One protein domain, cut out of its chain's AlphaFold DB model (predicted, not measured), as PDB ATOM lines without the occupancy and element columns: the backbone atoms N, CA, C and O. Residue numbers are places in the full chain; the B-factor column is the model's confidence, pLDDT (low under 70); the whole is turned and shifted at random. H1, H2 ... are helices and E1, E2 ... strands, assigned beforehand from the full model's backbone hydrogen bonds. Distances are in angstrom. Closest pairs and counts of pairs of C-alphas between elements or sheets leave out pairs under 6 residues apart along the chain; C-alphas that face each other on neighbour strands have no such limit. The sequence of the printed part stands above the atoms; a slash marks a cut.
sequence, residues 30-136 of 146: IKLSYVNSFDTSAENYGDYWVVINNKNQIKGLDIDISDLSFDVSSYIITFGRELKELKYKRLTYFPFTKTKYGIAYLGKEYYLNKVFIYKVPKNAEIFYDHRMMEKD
ATOM      1  N   ILE A  30     -68.684 -94.296 441.840       84.94
ATOM      2  CA  ILE A  30     -68.779 -94.641 443.255       84.94
ATOM      3  C   ILE A  30     -67.821 -93.746 444.031       84.94
ATOM      4  O   ILE A  30     -66.658 -93.597 443.660       84.94
ATOM      5  N   LYS A  31     -68.305 -93.149 445.125       85.56
ATOM      6  CA  LYS A  31     -67.457 -92.347 446.007       85.56
ATOM      7  C   LYS A  31     -66.426 -93.253 446.682       85.56
ATOM      8  O   LYS A  31     -66.792 -94.112 447.482       85.56
ATOM      9  N   LEU A  32     -65.159 -93.013 446.364       88.50
ATOM     10  CA  LEU A  32     -63.998 -93.700 446.915       88.50
ATOM     11  C   LEU A  32     -63.206 -92.731 447.790       88.50
ATOM     12  O   LEU A  32     -62.960 -91.591 447.395       88.50
ATOM     13  N   SER A  33     -62.774 -93.198 448.953       91.56
ATOM     14  CA  SER A  33     -61.781 -92.504 449.772       91.56
ATOM     15  C   SER A  33     -60.554 -93.392 449.898       91.56
ATOM     16  O   SER A  33     -60.666 -94.510 450.390       91.56
ATOM     17  N   TYR A  34     -59.392 -92.919 449.453       91.50
ATOM     18  CA  TYR A  34     -58.138 -93.626 449.709       91.50
ATOM     19  C   TYR A  34     -57.898 -93.730 451.220       91.50
ATOM     20  O   TYR A  34     -58.145 -92.766 451.947       91.50
ATOM     21  N   VAL A  35     -57.464 -94.902 451.678       91.19
ATOM     22  CA  VAL A  35     -57.162 -95.163 453.089       91.19
ATOM     23  C   VAL A  35     -55.660 -95.275 453.270       91.19
ATOM     24  O   VAL A  35     -55.062 -94.426 453.920       91.19
ATOM     25  N   ASN A  36     -55.059 -96.320 452.699       89.81
ATOM     26  CA  ASN A  36     -53.633 -96.586 452.818       89.81
ATOM     27  C   ASN A  36     -53.160 -97.594 451.756       89.81
ATOM     28  O   ASN A  36     -53.972 -98.180 451.034       89.81
ATOM     29  N   SER A  37     -51.852 -97.822 451.699       89.88
ATOM     30  CA  SER A  37     -51.213 -98.880 450.922       89.88
ATOM     31  C   SER A  37     -50.212 -99.632 451.784       89.88
ATOM     32  O   SER A  37     -49.547 -99.011 452.611       89.88
ATOM     33  N   PHE A  38     -50.063-100.928 451.542       86.50
ATOM     34  CA  PHE A  38     -49.152-101.789 452.291       86.50
ATOM     35  C   PHE A  38     -48.300-102.599 451.329       86.50
ATOM     36  O   PHE A  38     -48.785-103.002 450.269       86.50
ATOM     37  N   ASP A  39     -47.057-102.847 451.720       87.12
ATOM     38  CA  ASP A  39     -46.224-103.824 451.037       87.12
ATOM     39  C   ASP A  39     -46.573-105.228 451.553       87.12
ATOM     40  O   ASP A  39     -46.852-105.415 452.737       87.12
ATOM     41  N   THR A  40     -46.591-106.214 450.660       80.88
ATOM     42  CA  THR A  40     -46.948-107.604 450.950       80.88
ATOM     43  C   THR A  40     -45.810-108.551 450.617       80.88
ATOM     44  O   THR A  40     -45.092-108.382 449.632       80.88
ATOM     45  N   SER A  41     -45.705-109.626 451.392       80.69
ATOM     46  CA  SER A  41     -44.768-110.722 451.135       80.69
ATOM     47  C   SER A  41     -45.068-111.475 449.826       80.69
ATOM     48  O   SER A  41     -44.149-111.955 449.167       80.69
ATOM     49  N   ALA A  42     -46.339-111.536 449.415       77.31
ATOM     50  CA  ALA A  42     -46.778-112.177 448.177       77.31
ATOM     51  C   ALA A  42     -46.695-111.253 446.947       77.31
ATOM     52  O   ALA A  42     -46.893-110.039 447.053       77.31
ATOM     53  N   GLU A  43     -46.460-111.857 445.775       79.56
ATOM     54  CA  GLU A  43     -46.575-111.193 444.474       79.56
ATOM     55  C   GLU A  43     -48.048-111.015 444.072       79.56
ATOM     56  O   GLU A  43     -48.851-111.948 444.108       79.56
ATOM     57  N   ASN A  44     -48.391-109.807 443.639       77.56
ATOM     58  CA  ASN A  44     -49.733-109.352 443.314       77.56
ATOM     59  C   ASN A  44     -49.799-108.935 441.849       77.56
ATOM     60  O   ASN A  44     -49.450-107.807 441.520       77.56
ATOM     61  N   TYR A  45     -50.332-109.796 440.980       69.00
ATOM     62  CA  TYR A  45     -50.342-109.598 439.521       69.00
ATOM     63  C   TYR A  45     -51.263-108.488 438.979       69.00
ATOM     64  O   TYR A  45     -51.538-108.445 437.787       69.00
ATOM     65  N   GLY A  46     -51.711-107.536 439.807       64.56
ATOM     66  CA  GLY A  46     -52.164-106.232 439.298       64.56
ATOM     67  C   GLY A  46     -53.598-106.181 438.787       64.56
ATOM     68  O   GLY A  46     -54.123-105.099 438.525       64.56
ATOM     69  N   ASP A  47     -54.219-107.344 438.615       68.44
ATOM     70  CA  ASP A  47     -55.371-107.490 437.730       68.44
ATOM     71  C   ASP A  47     -56.679-107.770 438.463       68.44
ATOM     72  O   ASP A  47     -57.700-107.967 437.813       68.44
ATOM     73  N   TYR A  48     -56.693-107.770 439.793       73.75
ATOM     74  CA  TYR A  48     -57.892-108.086 440.562       73.75
ATOM     75  C   TYR A  48     -58.062-107.166 441.768       73.75
ATOM     76  O   TYR A  48     -57.130-106.521 442.257       73.75
ATOM     77  N   TRP A  49     -59.307-107.087 442.219       81.94
ATOM     78  CA  TRP A  49     -59.725-106.331 443.385       81.94
ATOM     79  C   TRP A  49     -60.854-107.068 444.090       81.94
ATOM     80  O   TRP A  49     -61.614-107.814 443.470       81.94
ATOM     81  N   VAL A  50     -60.969-106.847 445.392       80.44
ATOM     82  CA  VAL A  50     -61.985-107.487 446.230       80.44
ATOM     83  C   VAL A  50     -62.692-106.453 447.085       80.44
ATOM     84  O   VAL A  50     -62.092-105.463 447.504       80.44
ATOM     85  N   VAL A  51     -63.975-106.695 447.353       83.31
ATOM     86  CA  VAL A  51     -64.737-105.940 448.352       83.31
ATOM     87  C   VAL A  51     -64.737-106.730 449.641       83.31
ATOM     88  O   VAL A  51     -65.081-107.912 449.653       83.31
ATOM     89  N   ILE A  52     -64.406-106.056 450.733       82.81
ATOM     90  CA  ILE A  52     -64.445-106.630 452.062       82.81
ATOM     91  C   ILE A  52     -65.413-105.842 452.934       82.81
ATOM     92  O   ILE A  52     -65.300-104.628 453.117       82.81
ATOM     93  N   ASN A  53     -66.367-106.581 453.489       83.12
ATOM     94  CA  ASN A  53     -67.465-106.070 454.299       83.12
ATOM     95  C   ASN A  53     -67.327-106.456 455.777       83.12
ATOM     96  O   ASN A  53     -68.102-105.985 456.607       83.12
ATOM     97  N   ASN A  54     -66.380-107.334 456.117       80.88
ATOM     98  CA  ASN A  54     -66.076-107.717 457.491       80.88
ATOM     99  C   ASN A  54     -64.624-108.204 457.637       80.88
ATOM    100  O   ASN A  54     -64.005-108.651 456.674       80.88
ATOM    101  N   LYS A  55     -64.104-108.192 458.870       78.19
ATOM    102  CA  LYS A  55     -62.721-108.602 459.178       78.19
ATOM    103  C   LYS A  55     -62.414-110.075 458.852       78.19
ATOM    104  O   LYS A  55     -61.265-110.410 458.585       78.19
ATOM    105  N   ASN A  56     -63.412-110.964 458.838       73.06
ATOM    106  CA  ASN A  56     -63.192-112.397 458.611       73.06
ATOM    107  C   ASN A  56     -62.854-112.737 457.152       73.06
ATOM    108  O   ASN A  56     -62.184-113.738 456.919       73.06
ATOM    109  N   GLN A  57     -63.266-111.908 456.188       71.56
ATOM    110  CA  GLN A  57     -62.971-112.095 454.758       71.56
ATOM    111  C   GLN A  57     -61.499-111.839 454.392       71.56
ATOM    112  O   GLN A  57     -61.108-112.072 453.255       71.56
ATOM    113  N   ILE A  58     -60.694-111.350 455.340       67.31
ATOM    114  CA  ILE A  58     -59.295-110.939 455.126       67.31
ATOM    115  C   ILE A  58     -58.326-111.995 455.672       67.31
ATOM    116  O   ILE A  58     -57.122-111.903 455.460       67.31
ATOM    117  N   LYS A  59     -58.825-113.038 456.352       62.16
ATOM    118  CA  LYS A  59     -57.976-114.111 456.887       62.16
ATOM    119  C   LYS A  59     -57.193-114.775 455.746       62.16
ATOM    120  O   LYS A  59     -57.778-115.488 454.939       62.16
ATOM    121  N   GLY A  60     -55.882-114.528 455.697       62.53
ATOM    122  CA  GLY A  60     -54.965-115.053 454.676       62.53
ATOM    123  C   GLY A  60     -54.348-113.995 453.756       62.53
ATOM    124  O   GLY A  60     -53.390-114.301 453.055       62.53
ATOM    125  N   LEU A  61     -54.845-112.756 453.780       63.91
ATOM    126  CA  LEU A  61     -54.189-111.612 453.154       63.91
ATOM    127  C   LEU A  61     -53.320-110.965 454.236       63.91
ATOM    128  O   LEU A  61     -53.858-110.390 455.177       63.91
ATOM    129  N   ASP A  62     -52.004-111.131 454.147       70.38
ATOM    130  CA  ASP A  62     -50.990-110.579 455.060       70.38
ATOM    131  C   ASP A  62     -50.976-109.034 455.009       70.38
ATOM    132  O   ASP A  62     -50.101-108.414 454.412       70.38
ATOM    133  N   ILE A  63     -52.041-108.407 455.520       73.56
ATOM    134  CA  ILE A  63     -52.328-106.973 455.436       73.56
ATOM    135  C   ILE A  63     -52.783-106.496 456.816       73.56
ATOM    136  O   ILE A  63     -53.735-107.037 457.388       73.56
ATOM    137  N   ASP A  64     -52.148-105.441 457.327       75.44
ATOM    138  CA  ASP A  64     -52.589-104.793 458.558       75.44
ATOM    139  C   ASP A  64     -53.838-103.936 458.308       75.44
ATOM    140  O   ASP A  64     -53.832-102.935 457.594       75.44
ATOM    141  N   ILE A  65     -54.945-104.373 458.898       75.44
ATOM    142  CA  ILE A  65     -56.277-103.765 458.787       75.44
ATOM    143  C   ILE A  65     -56.877-103.471 460.166       75.44
ATOM    144  O   ILE A  65     -58.099-103.331 460.303       75.44
ATOM    145  N   SER A  66     -56.045-103.484 461.207       77.81
ATOM    146  CA  SER A  66     -56.460-103.365 462.607       77.81
ATOM    147  C   SER A  66     -57.361-102.144 462.836       77.81
ATOM    148  O   SER A  66     -58.447-102.286 463.419       77.81
ATOM    149  N   ASP A  67     -56.988-101.018 462.229       82.44
ATOM    150  CA  ASP A  67     -57.662 -99.717 462.311       82.44
ATOM    151  C   ASP A  67     -58.924 -99.577 461.437       82.44
ATOM    152  O   ASP A  67     -59.616 -98.555 461.482       82.44
ATOM    153  N   LEU A  68     -59.279-100.585 460.632       85.38
ATOM    154  CA  LEU A  68     -60.464-100.512 459.775       85.38
ATOM    155  C   LEU A  68     -61.748-100.826 460.567       85.38
ATOM    156  O   LEU A  68     -61.946-101.942 461.062       85.38
ATOM    157  N   SER A  69     -62.671 -99.856 460.628       87.62
ATOM    158  CA  SER A  69     -64.056-100.057 461.095       87.62
ATOM    159  C   SER A  69     -64.988-100.386 459.925       87.62
ATOM    160  O   SER A  69     -64.988 -99.693 458.903       87.62
ATOM    161  N   PHE A  70     -65.810-101.424 460.100       86.75
ATOM    162  CA  PHE A  70     -66.764-101.940 459.108       86.75
ATOM    163  C   PHE A  70     -68.228-101.620 459.460       86.75
ATOM    164  O   PHE A  70     -69.160-102.180 458.875       86.75
ATOM    165  N   ASP A  71     -68.462-100.733 460.431       87.25
ATOM    166  CA  ASP A  71     -69.810-100.454 460.939       87.25
ATOM    167  C   ASP A  71     -70.665 -99.783 459.861       87.25
ATOM    168  O   ASP A  71     -71.748-100.262 459.517       87.25
ATOM    169  N   VAL A  72     -70.108 -98.733 459.251       87.06
ATOM    170  CA  VAL A  72     -70.757 -97.883 458.235       87.06
ATOM    171  C   VAL A  72     -70.052 -97.916 456.879       87.06
ATOM    172  O   VAL A  72     -70.427 -97.199 455.948       87.06
ATOM    173  N   SER A  73     -68.998 -98.714 456.740       89.06
ATOM    174  CA  SER A  73     -68.176 -98.738 455.530       89.06
ATOM    175  C   SER A  73     -67.771-100.145 455.135       89.06
ATOM    176  O   SER A  73     -67.609-101.020 455.983       89.06
ATOM    177  N   SER A  74     -67.585-100.311 453.835       88.75
ATOM    178  CA  SER A  74     -66.893-101.443 453.238       88.75
ATOM    179  C   SER A  74     -65.572-100.955 452.655       88.75
ATOM    180  O   SER A  74     -65.359 -99.749 452.485       88.75
ATOM    181  N   TYR A  75     -64.678-101.885 452.347       88.75
ATOM    182  CA  TYR A  75     -63.371-101.559 451.793       88.75
ATOM    183  C   TYR A  75     -63.144-102.304 450.495       88.75
ATOM    184  O   TYR A  75     -63.613-103.422 450.311       88.75
ATOM    185  N   ILE A  76     -62.419-101.663 449.595       89.38
ATOM    186  CA  ILE A  76     -61.952-102.253 448.356       89.38
ATOM    187  C   ILE A  76     -60.450-102.369 448.463       89.38
ATOM    188  O   ILE A  76     -59.774-101.375 448.729       89.38
ATOM    189  N   ILE A  77     -59.953-103.578 448.254       88.31
ATOM    190  CA  ILE A  77     -58.525-103.842 448.167       88.31
ATOM    191  C   ILE A  77     -58.201-104.125 446.712       88.31
ATOM    192  O   ILE A  77     -58.820-104.995 446.096       88.31
ATOM    193  N   THR A  78     -57.248-103.381 446.165       89.00
ATOM    194  CA  THR A  78     -56.664-103.655 444.854       89.00
ATOM    195  C   THR A  78     -55.242-104.159 445.026       89.00
ATOM    196  O   THR A  78     -54.494-103.691 445.887       89.00
ATOM    197  N   PHE A  79     -54.876-105.136 444.207       86.75
ATOM    198  CA  PHE A  79     -53.602-105.834 444.303       86.75
ATOM    199  C   PHE A  79     -52.706-105.354 443.174       86.75
ATOM    200  O   PHE A  79     -53.099-105.408 442.016       86.75
ATOM    201  N   GLY A  80     -51.538-104.824 443.511       88.38
ATOM    202  CA  GLY A  80     -50.482-104.383 442.604       88.38
ATOM    203  C   GLY A  80     -50.761-103.142 441.759       88.38
ATOM    204  O   GLY A  80     -49.837-102.592 441.168       88.38
ATOM    205  N   ARG A  81     -51.996-102.642 441.705       90.31
ATOM    206  CA  ARG A  81     -52.338-101.393 441.007       90.31
ATOM    207  C   ARG A  81     -53.317-100.567 441.815       90.31
ATOM    208  O   ARG A  81     -54.211-101.111 442.454       90.31
ATOM    209  N   GLU A  82     -53.186 -99.251 441.732       91.94
ATOM    210  CA  GLU A  82     -54.144 -98.324 442.330       91.94
ATOM    211  C   GLU A  82     -55.511 -98.385 441.642       91.94
ATOM    212  O   GLU A  82     -55.599 -98.477 440.417       91.94
ATOM    213  N   LEU A  83     -56.585 -98.228 442.408       90.56
ATOM    214  CA  LEU A  83     -57.915 -97.929 441.889       90.56
ATOM    215  C   LEU A  83     -58.012 -96.440 441.549       90.56
ATOM    216  O   LEU A  83     -57.998 -95.592 442.442       90.56
ATOM    217  N   LYS A  84     -58.135 -96.107 440.263       90.69
ATOM    218  CA  LYS A  84     -58.375 -94.722 439.828       90.69
ATOM    219  C   LYS A  84     -59.850 -94.370 439.879       90.69
ATOM    220  O   LYS A  84     -60.204 -93.258 440.259       90.69
ATOM    221  N   GLU A  85     -60.707 -95.309 439.499       88.50
ATOM    222  CA  GLU A  85     -62.143 -95.079 439.451       88.50
ATOM    223  C   GLU A  85     -62.910 -96.387 439.628       88.50
ATOM    224  O   GLU A  85     -62.467 -97.446 439.191       88.50
ATOM    225  N   LEU A  86     -64.090 -96.310 440.237       85.88
ATOM    226  CA  LEU A  86     -65.031 -97.419 440.311       85.88
ATOM    227  C   LEU A  86     -66.402 -96.918 439.879       85.88
ATOM    228  O   LEU A  86     -66.877 -95.899 440.382       85.88
ATOM    229  N   LYS A  87     -67.037 -97.624 438.948       83.00
ATOM    230  CA  LYS A  87     -68.367 -97.273 438.436       83.00
ATOM    231  C   LYS A  87     -69.318 -98.431 438.623       83.00
ATOM    232  O   LYS A  87     -68.929 -99.583 438.456       83.00
ATOM    233  N   TYR A  88     -70.577 -98.131 438.899       77.56
ATOM    234  CA  TYR A  88     -71.622 -99.126 438.718       77.56
ATOM    235  C   TYR A  88     -71.792 -99.428 437.231       77.56
ATOM    236  O   TYR A  88     -71.792 -98.512 436.416       77.56
ATOM    237  N   LYS A  89     -71.995-100.699 436.897       73.56
ATOM    238  CA  LYS A  89     -72.587-101.139 435.635       73.56
ATOM    239  C   LYS A  89     -73.884-101.865 435.939       73.56
ATOM    240  O   LYS A  89     -73.903-102.836 436.698       73.56
ATOM    241  N   ARG A  90     -74.974-101.398 435.337       65.06
ATOM    242  CA  ARG A  90     -76.252-102.117 435.337       65.06
ATOM    243  C   ARG A  90     -76.144-103.321 434.401       65.06
ATOM    244  O   ARG A  90     -75.734-103.157 433.252       65.06
ATOM    245  N   LEU A  91     -76.506-104.514 434.870       61.59
ATOM    246  CA  LEU A  91     -76.625-105.662 433.970       61.59
ATOM    247  C   LEU A  91     -77.899-105.542 433.120       61.59
ATOM    248  O   LEU A  91     -78.915-105.007 433.566       61.59
ATOM    249  N   THR A  92     -77.831-106.038 431.886       57.56
ATOM    250  CA  THR A  92     -78.877-105.907 430.857       57.56
ATOM    251  C   THR A  92     -79.743-107.163 430.653       57.56
ATOM    252  O   THR A  92     -80.801-107.048 430.046       57.56
ATOM    253  N   TYR A  93     -79.372-108.327 431.211       54.75
ATOM    254  CA  TYR A  93     -80.063-109.626 431.049       54.75
ATOM    255  C   TYR A  93     -80.895-110.165 432.239       54.75
ATOM    256  O   TYR A  93     -80.360-110.733 433.183       54.75
ATOM    257  N   PHE A  94     -82.224-110.084 432.156       38.12
ATOM    258  CA  PHE A  94     -83.153-110.696 433.123       38.12
ATOM    259  C   PHE A  94     -83.164-112.246 433.038       38.12
ATOM    260  O   PHE A  94     -83.032-112.759 431.927       38.12
ATOM    261  N   PRO A  95     -83.404-113.005 434.133       45.47
ATOM    262  CA  PRO A  95     -83.644-112.582 435.516       45.47
ATOM    263  C   PRO A  95     -82.341-112.367 436.288       45.47
ATOM    264  O   PRO A  95     -81.424-113.181 436.223       45.47
ATOM    265  N   PHE A  96     -82.269-111.287 437.068       54.22
ATOM    266  CA  PHE A  96     -81.098-111.030 437.906       54.22
ATOM    267  C   PHE A  96     -81.378-111.330 439.370       54.22
ATOM    268  O   PHE A  96     -82.393-110.903 439.912       54.22
ATOM    269  N   THR A  97     -80.399-111.926 440.042       53.09
ATOM    270  CA  THR A  97     -80.302-111.923 441.506       53.09
ATOM    271  C   THR A  97     -79.756-110.594 442.051       53.09
ATOM    272  O   THR A  97     -79.967-110.291 443.222       53.09
ATOM    273  N   LYS A  98     -79.071-109.779 441.222       55.69
ATOM    274  CA  LYS A  98     -78.447-108.486 441.586       55.69
ATOM    275  C   LYS A  98     -78.469-107.486 440.429       55.69
ATOM    276  O   LYS A  98     -78.230-107.855 439.284       55.69
ATOM    277  N   THR A  99     -78.713-106.208 440.718       54.31
ATOM    278  CA  THR A  99     -79.015-105.191 439.691       54.31
ATOM    279  C   THR A  99     -77.813-104.360 439.218       54.31
ATOM    280  O   THR A  99     -77.890-103.754 438.145       54.31
ATOM    281  N   LYS A 100     -76.704-104.318 439.972       62.84
ATOM    282  CA  LYS A 100     -75.511-103.504 439.670       62.84
ATOM    283  C   LYS A 100     -74.224-104.227 440.075       62.84
ATOM    284  O   LYS A 100     -74.222-104.914 441.084       62.84
ATOM    285  N   TYR A 101     -73.141-104.049 439.317       71.12
ATOM    286  CA  TYR A 101     -71.790-104.546 439.642       71.12
ATOM    287  C   TYR A 101     -70.778-103.402 439.585       71.12
ATOM    288  O   TYR A 101     -71.013-102.418 438.882       71.12
ATOM    289  N   GLY A 102     -69.665-103.518 440.313       73.81
ATOM    290  CA  GLY A 102     -68.562-102.562 440.220       73.81
ATOM    291  C   GLY A 102     -67.665-102.863 439.019       73.81
ATOM    292  O   GLY A 102     -67.251-104.001 438.827       73.81
ATOM    293  N   ILE A 103     -67.339-101.850 438.219       78.50
ATOM    294  CA  ILE A 103     -66.227-101.883 437.263       78.50
ATOM    295  C   ILE A 103     -65.116-101.009 437.812       78.50
ATOM    296  O   ILE A 103     -65.293 -99.795 437.939       78.50
ATOM    297  N   ALA A 104     -63.981-101.634 438.114       83.25
ATOM    298  CA  ALA A 104     -62.766-100.954 438.528       83.25
ATOM    299  C   ALA A 104     -61.941-100.523 437.314       83.25
ATOM    300  O   ALA A 104     -61.658-101.317 436.419       83.25
ATOM    301  N   TYR A 105     -61.507 -99.271 437.326       86.31
ATOM    302  CA  TYR A 105     -60.512 -98.723 436.419       86.31
ATOM    303  C   TYR A 105     -59.216 -98.567 437.207       86.31
ATOM    304  O   TYR A 105     -59.102 -97.706 438.084       86.31
ATOM    305  N   LEU A 106     -58.261 -99.449 436.924       88.31
ATOM    306  CA  LEU A 106     -56.980 -99.499 437.619       88.31
ATOM    307  C   LEU A 106     -55.958 -98.556 436.968       88.31
ATOM    308  O   LEU A 106     -56.045 -98.228 435.782       88.31
ATOM    309  N   GLY A 107     -54.982 -98.114 437.755       86.44
ATOM    310  CA  GLY A 107     -53.844 -97.327 437.298       86.44
ATOM    311  C   GLY A 107     -52.970 -98.087 436.299       86.44
ATOM    312  O   GLY A 107     -53.041 -99.308 436.175       86.44
ATOM    313  N   LYS A 108     -52.135 -97.345 435.564       87.00
ATOM    314  CA  LYS A 108     -51.166 -97.936 434.624       87.00
ATOM    315  C   LYS A 108     -49.934 -98.499 435.330       87.00
ATOM    316  O   LYS A 108     -49.340 -99.447 434.835       87.00
ATOM    317  N   GLU A 109     -49.549 -97.882 436.442       90.69
ATOM    318  CA  GLU A 109     -48.374 -98.273 437.211       90.69
ATOM    319  C   GLU A 109     -48.648 -99.551 437.998       90.69
ATOM    320  O   GLU A 109     -49.734 -99.725 438.558       90.69
ATOM    321  N   TYR A 110     -47.660-100.441 437.989       89.38
ATOM    322  CA  TYR A 110     -47.743-101.774 438.557       89.38
ATOM    323  C   TYR A 110     -46.665-101.968 439.620       89.38
ATOM    324  O   TYR A 110     -45.488-101.709 439.377       89.38
ATOM    325  N   TYR A 111     -47.087-102.468 440.776       89.81
ATOM    326  CA  TYR A 111     -46.273-102.699 441.957       89.81
ATOM    327  C   TYR A 111     -46.408-104.162 442.375       89.81
ATOM    328  O   TYR A 111     -47.448-104.572 442.879       89.81
ATOM    329  N   LEU A 112     -45.355-104.956 442.185       87.00
ATOM    330  CA  LEU A 112     -45.412-106.408 442.375       87.00
ATOM    331  C   LEU A 112     -45.845-106.825 443.790       87.00
ATOM    332  O   LEU A 112     -46.576-107.789 443.941       87.00
ATOM    333  N   ASN A 113     -45.446-106.085 444.821       88.81
ATOM    334  CA  ASN A 113     -45.619-106.482 446.218       88.81
ATOM    335  C   ASN A 113     -46.432-105.457 446.999       88.81
ATOM    336  O   ASN A 113     -46.120-105.182 448.147       88.81
ATOM    337  N   LYS A 114     -47.432-104.828 446.374       89.00
ATOM    338  CA  LYS A 114     -48.185-103.747 447.018       89.00
ATOM    339  C   LYS A 114     -49.682-103.956 446.921       89.00
ATOM    340  O   LYS A 114     -50.186-104.405 445.893       89.00
ATOM    341  N   VAL A 115     -50.399-103.583 447.969       89.62
ATOM    342  CA  VAL A 115     -51.860-103.491 447.990       89.62
ATOM    343  C   VAL A 115     -52.299-102.074 448.303       89.62
ATOM    344  O   VAL A 115     -51.623-101.340 449.023       89.62
ATOM    345  N   PHE A 116     -53.465-101.702 447.791       91.81
ATOM    346  CA  PHE A 116     -54.073-100.398 448.024       91.81
ATOM    347  C   PHE A 116     -55.473-100.584 448.590       91.81
ATOM    348  O   PHE A 116     -56.238-101.417 448.102       91.81
ATOM    349  N   ILE A 117     -55.809 -99.800 449.611       91.81
ATOM    350  CA  ILE A 117     -57.083 -99.883 450.319       91.81
ATOM    351  C   ILE A 117     -57.878 -98.601 450.106       91.81
ATOM    352  O   ILE A 117     -57.407 -97.487 450.353       91.81
ATOM    353  N   TYR A 118     -59.131 -98.780 449.708       92.94
ATOM    354  CA  TYR A 118     -60.099 -97.717 449.488       92.94
ATOM    355  C   TYR A 118     -61.334 -97.968 450.343       92.94
ATOM    356  O   TYR A 118     -61.808 -99.093 450.461       92.94
ATOM    357  N   LYS A 119     -61.887 -96.912 450.925       92.31
ATOM    358  CA  LYS A 119     -63.120 -96.928 451.706       92.31
ATOM    359  C   LYS A 119     -64.302 -96.569 450.816       92.31
ATOM    360  O   LYS A 119     -64.243 -95.597 450.057       92.31
ATOM    361  N   VAL A 120     -65.385 -97.324 450.962       90.25
ATOM    362  CA  VAL A 120     -66.677 -97.094 450.304       90.25
ATOM    363  C   VAL A 120     -67.821 -97.151 451.324       90.25
ATOM    364  O   VAL A 120     -67.709 -97.823 452.353       90.25
ATOM    365  N   PRO A 121     -68.943 -96.454 451.076       86.00
ATOM    366  CA  PRO A 121     -70.141 -96.590 451.902       86.00
ATOM    367  C   PRO A 121     -70.634 -98.044 451.941       86.00
ATOM    368  O   PRO A 121     -70.657 -98.708 450.911       86.00
ATOM    369  N   LYS A 122     -71.072 -98.544 453.102       81.81
ATOM    370  CA  LYS A 122     -71.532 -99.944 453.250       81.81
ATOM    371  C   LYS A 122     -72.783-100.281 452.435       81.81
ATOM    372  O   LYS A 122     -73.000-101.426 452.062       81.81
ATOM    373  N   ASN A 123     -73.606 -99.276 452.149       71.44
ATOM    374  CA  ASN A 123     -74.781 -99.386 451.284       71.44
ATOM    375  C   ASN A 123     -74.443 -99.279 449.788       71.44
ATOM    376  O   ASN A 123     -75.345 -99.322 448.953       71.44
ATOM    377  N   ALA A 124     -73.169 -99.098 449.432       69.56
ATOM    378  CA  ALA A 124     -72.741 -99.236 448.059       69.56
ATOM    379  C   ALA A 124     -72.792-100.735 447.730       69.56
ATOM    380  O   ALA A 124     -71.884-101.477 448.092       69.56
ATOM    381  N   GLU A 125     -73.895-101.192 447.129       67.75
ATOM    382  CA  GLU A 125     -74.142-102.580 446.701       67.75
ATOM    383  C   GLU A 125     -73.153-103.003 445.595       67.75
ATOM    384  O   GLU A 125     -73.504-103.174 444.426       67.75
ATOM    385  N   ILE A 126     -71.872-103.102 445.947       70.44
ATOM    386  CA  ILE A 126     -70.765-103.424 445.055       70.44
ATOM    387  C   ILE A 126     -70.477-104.905 445.212       70.44
ATOM    388  O   ILE A 126     -70.058-105.377 446.268       70.44
ATOM    389  N   PHE A 127     -70.693-105.637 444.131       63.06
ATOM    390  CA  PHE A 127     -70.347-107.045 444.044       63.06
ATOM    391  C   PHE A 127     -69.040-107.212 443.254       63.06
ATOM    392  O   PHE A 127     -68.720-106.345 442.442       63.06
ATOM    393  N   TYR A 128     -68.304-108.287 443.576       62.81
ATOM    394  CA  TYR A 128     -66.945-108.661 443.137       62.81
ATOM    395  C   TYR A 128     -66.571-108.333 441.679       62.81
ATOM    396  O   TYR A 128     -67.438-108.192 440.817       62.81
ATOM    397  N   ASP A 129     -65.259-108.292 441.393       60.41
ATOM    398  CA  ASP A 129     -64.738-108.199 440.023       60.41
ATOM    399  C   ASP A 129     -65.349-109.299 439.143       60.41
ATOM    400  O   ASP A 129     -65.227-110.490 439.439       60.41
ATOM    401  N   HIS A 130     -65.965-108.903 438.027       49.06
ATOM    402  CA  HIS A 130     -66.500-109.840 437.040       49.06
ATOM    403  C   HIS A 130     -65.443-110.842 436.541       49.06
ATOM    404  O   HIS A 130     -65.792-111.974 436.226       49.06
ATOM    405  N   ARG A 131     -64.150-110.473 436.541       51.84
ATOM    406  CA  ARG A 131     -63.049-111.368 436.146       51.84
ATOM    407  C   ARG A 131     -62.813-112.503 437.139       51.84
ATOM    408  O   ARG A 131     -62.367-113.567 436.723       51.84
ATOM    409  N   MET A 132     -63.118-112.306 438.426       48.16
ATOM    410  CA  MET A 132     -63.114-113.409 439.397       48.16
ATOM    411  C   MET A 132     -64.333-114.313 439.203       48.16
ATOM    412  O   MET A 132     -64.198-115.527 439.289       48.16
ATOM    413  N   MET A 133     -65.497-113.745 438.862       44.69
ATOM    414  CA  MET A 133     -66.700-114.540 438.576       44.69
ATOM    415  C   MET A 133     -66.586-115.402 437.309       44.69
ATOM    416  O   MET A 133     -67.292-116.397 437.208       44.69
ATOM    417  N   GLU A 134     -65.741-115.030 436.343       41.34
ATOM    418  CA  GLU A 134     -65.478-115.848 435.149       41.34
ATOM    419  C   GLU A 134     -64.381-116.901 435.363       41.34
ATOM    420  O   GLU A 134     -64.424-117.959 434.737       41.34
ATOM    421  N   LYS A 135     -63.389-116.629 436.224       42.03
ATOM    422  CA  LYS A 135     -62.293-117.574 436.505       42.03
ATOM    423  C   LYS A 135     -62.704-118.689 437.451       42.03
ATOM    424  O   LYS A 135     -62.308-119.835 437.246       42.03
ATOM    425  N   ASP A 136     -63.499-118.360 438.455       39.12
ATOM    426  CA  ASP A 136     -64.056-119.353 439.343       39.12
ATOM    427  C   ASP A 136     -65.465-119.663 438.838       39.12
ATOM    428  O   ASP A 136     -66.318-118.781 438.828       39.12
TER     429      ASP A 136
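Overview. This is residues 30 to 136 of the 146 residues of an uncharacterized protein of Clostridiaceae bacterium (UniProt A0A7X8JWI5). Picture a twisted sheet of four strands, E1, E6, E3 and E2, with a two-stranded hairpin, E4 and E5, set partly over one face and touching it at few places. The hairpin's tip, residues 91 to 99, reaches one end of the longest axis, while the long link of residues 59 to 72 passes over the sheet's other face. The printed part has 107 residues, with named elements in the order E1, E2, H1, E3, E4, E5, E6, H2; both sheets are antiparallel. The class is mostly strand, though only 51 residues are in named elements, under half. The whole is compact, with a radius of gyration of the C-alphas of 13.8 A and spans of 42 by 30 by 25 A.

Arrangement. Start at E1, residues 33 to 39, an edge strand whose antiparallel neighbour is E6, residues 114 to 121; look for N 35 and O 117, 2.9 A apart. E2, residues 49 to 52, is the other edge strand, antiparallel to E3, residues 73 to 79, with N 50 and O 77 at 2.9 A. E6 and E3 are antiparallel too, with N 76 and O 118 at 2.8 A. This sheet is only just strongly twisted, its C-alphas up to 4.3 A off the best plane. H1, residues 55 to 58, only grazes it with residues 57 to 58. E4, residues 83 to 90, and E5, residues 100 to 106, form a hairpin, with N 103 and O 87 at 2.8 A. The closest C-alphas of E4 and E6 are those of Leu 83 and Phe 116, 7.6 A apart. H2, residues 130 to 135, is only just not on the four-stranded sheet, with 4 pairs of C-alphas within 10 A; its closest C-alphas with E5 are those of His 130 and Tyr 101, at 7.9 A. Each O i to N i+4 pair in H2 is within hydrogen-bond range, and H1 is too short for one.

Along the chain. Find C-alpha 33 at (-61.781, -92.504, 449.772); from there E1 runs 19.3 A to C-alpha 39. E2 covers 9.9 A and H1 5.8 A. E3 starts at C-alpha 73, (-68.176, -98.738, 455.530), and runs 19.7 A. E4 spans 19.9 A, E5 19.1 A and E6 23.6 A. H2, 8.8 A long, ends at C-alpha 135, (-62.293, -117.574, 436.505).

Size, cuts and confidence. The C-alphas farthest apart are those of Ser 41 and Phe 94, 42.4 A. The printed part has no cut, and the link from H1 to E3 is long. The mean pLDDT of the printed part is 76.5; look for values under 70 at residues 45 to 47, 58 to 61, 90 to 100, 124 to 125 and 127 to 136.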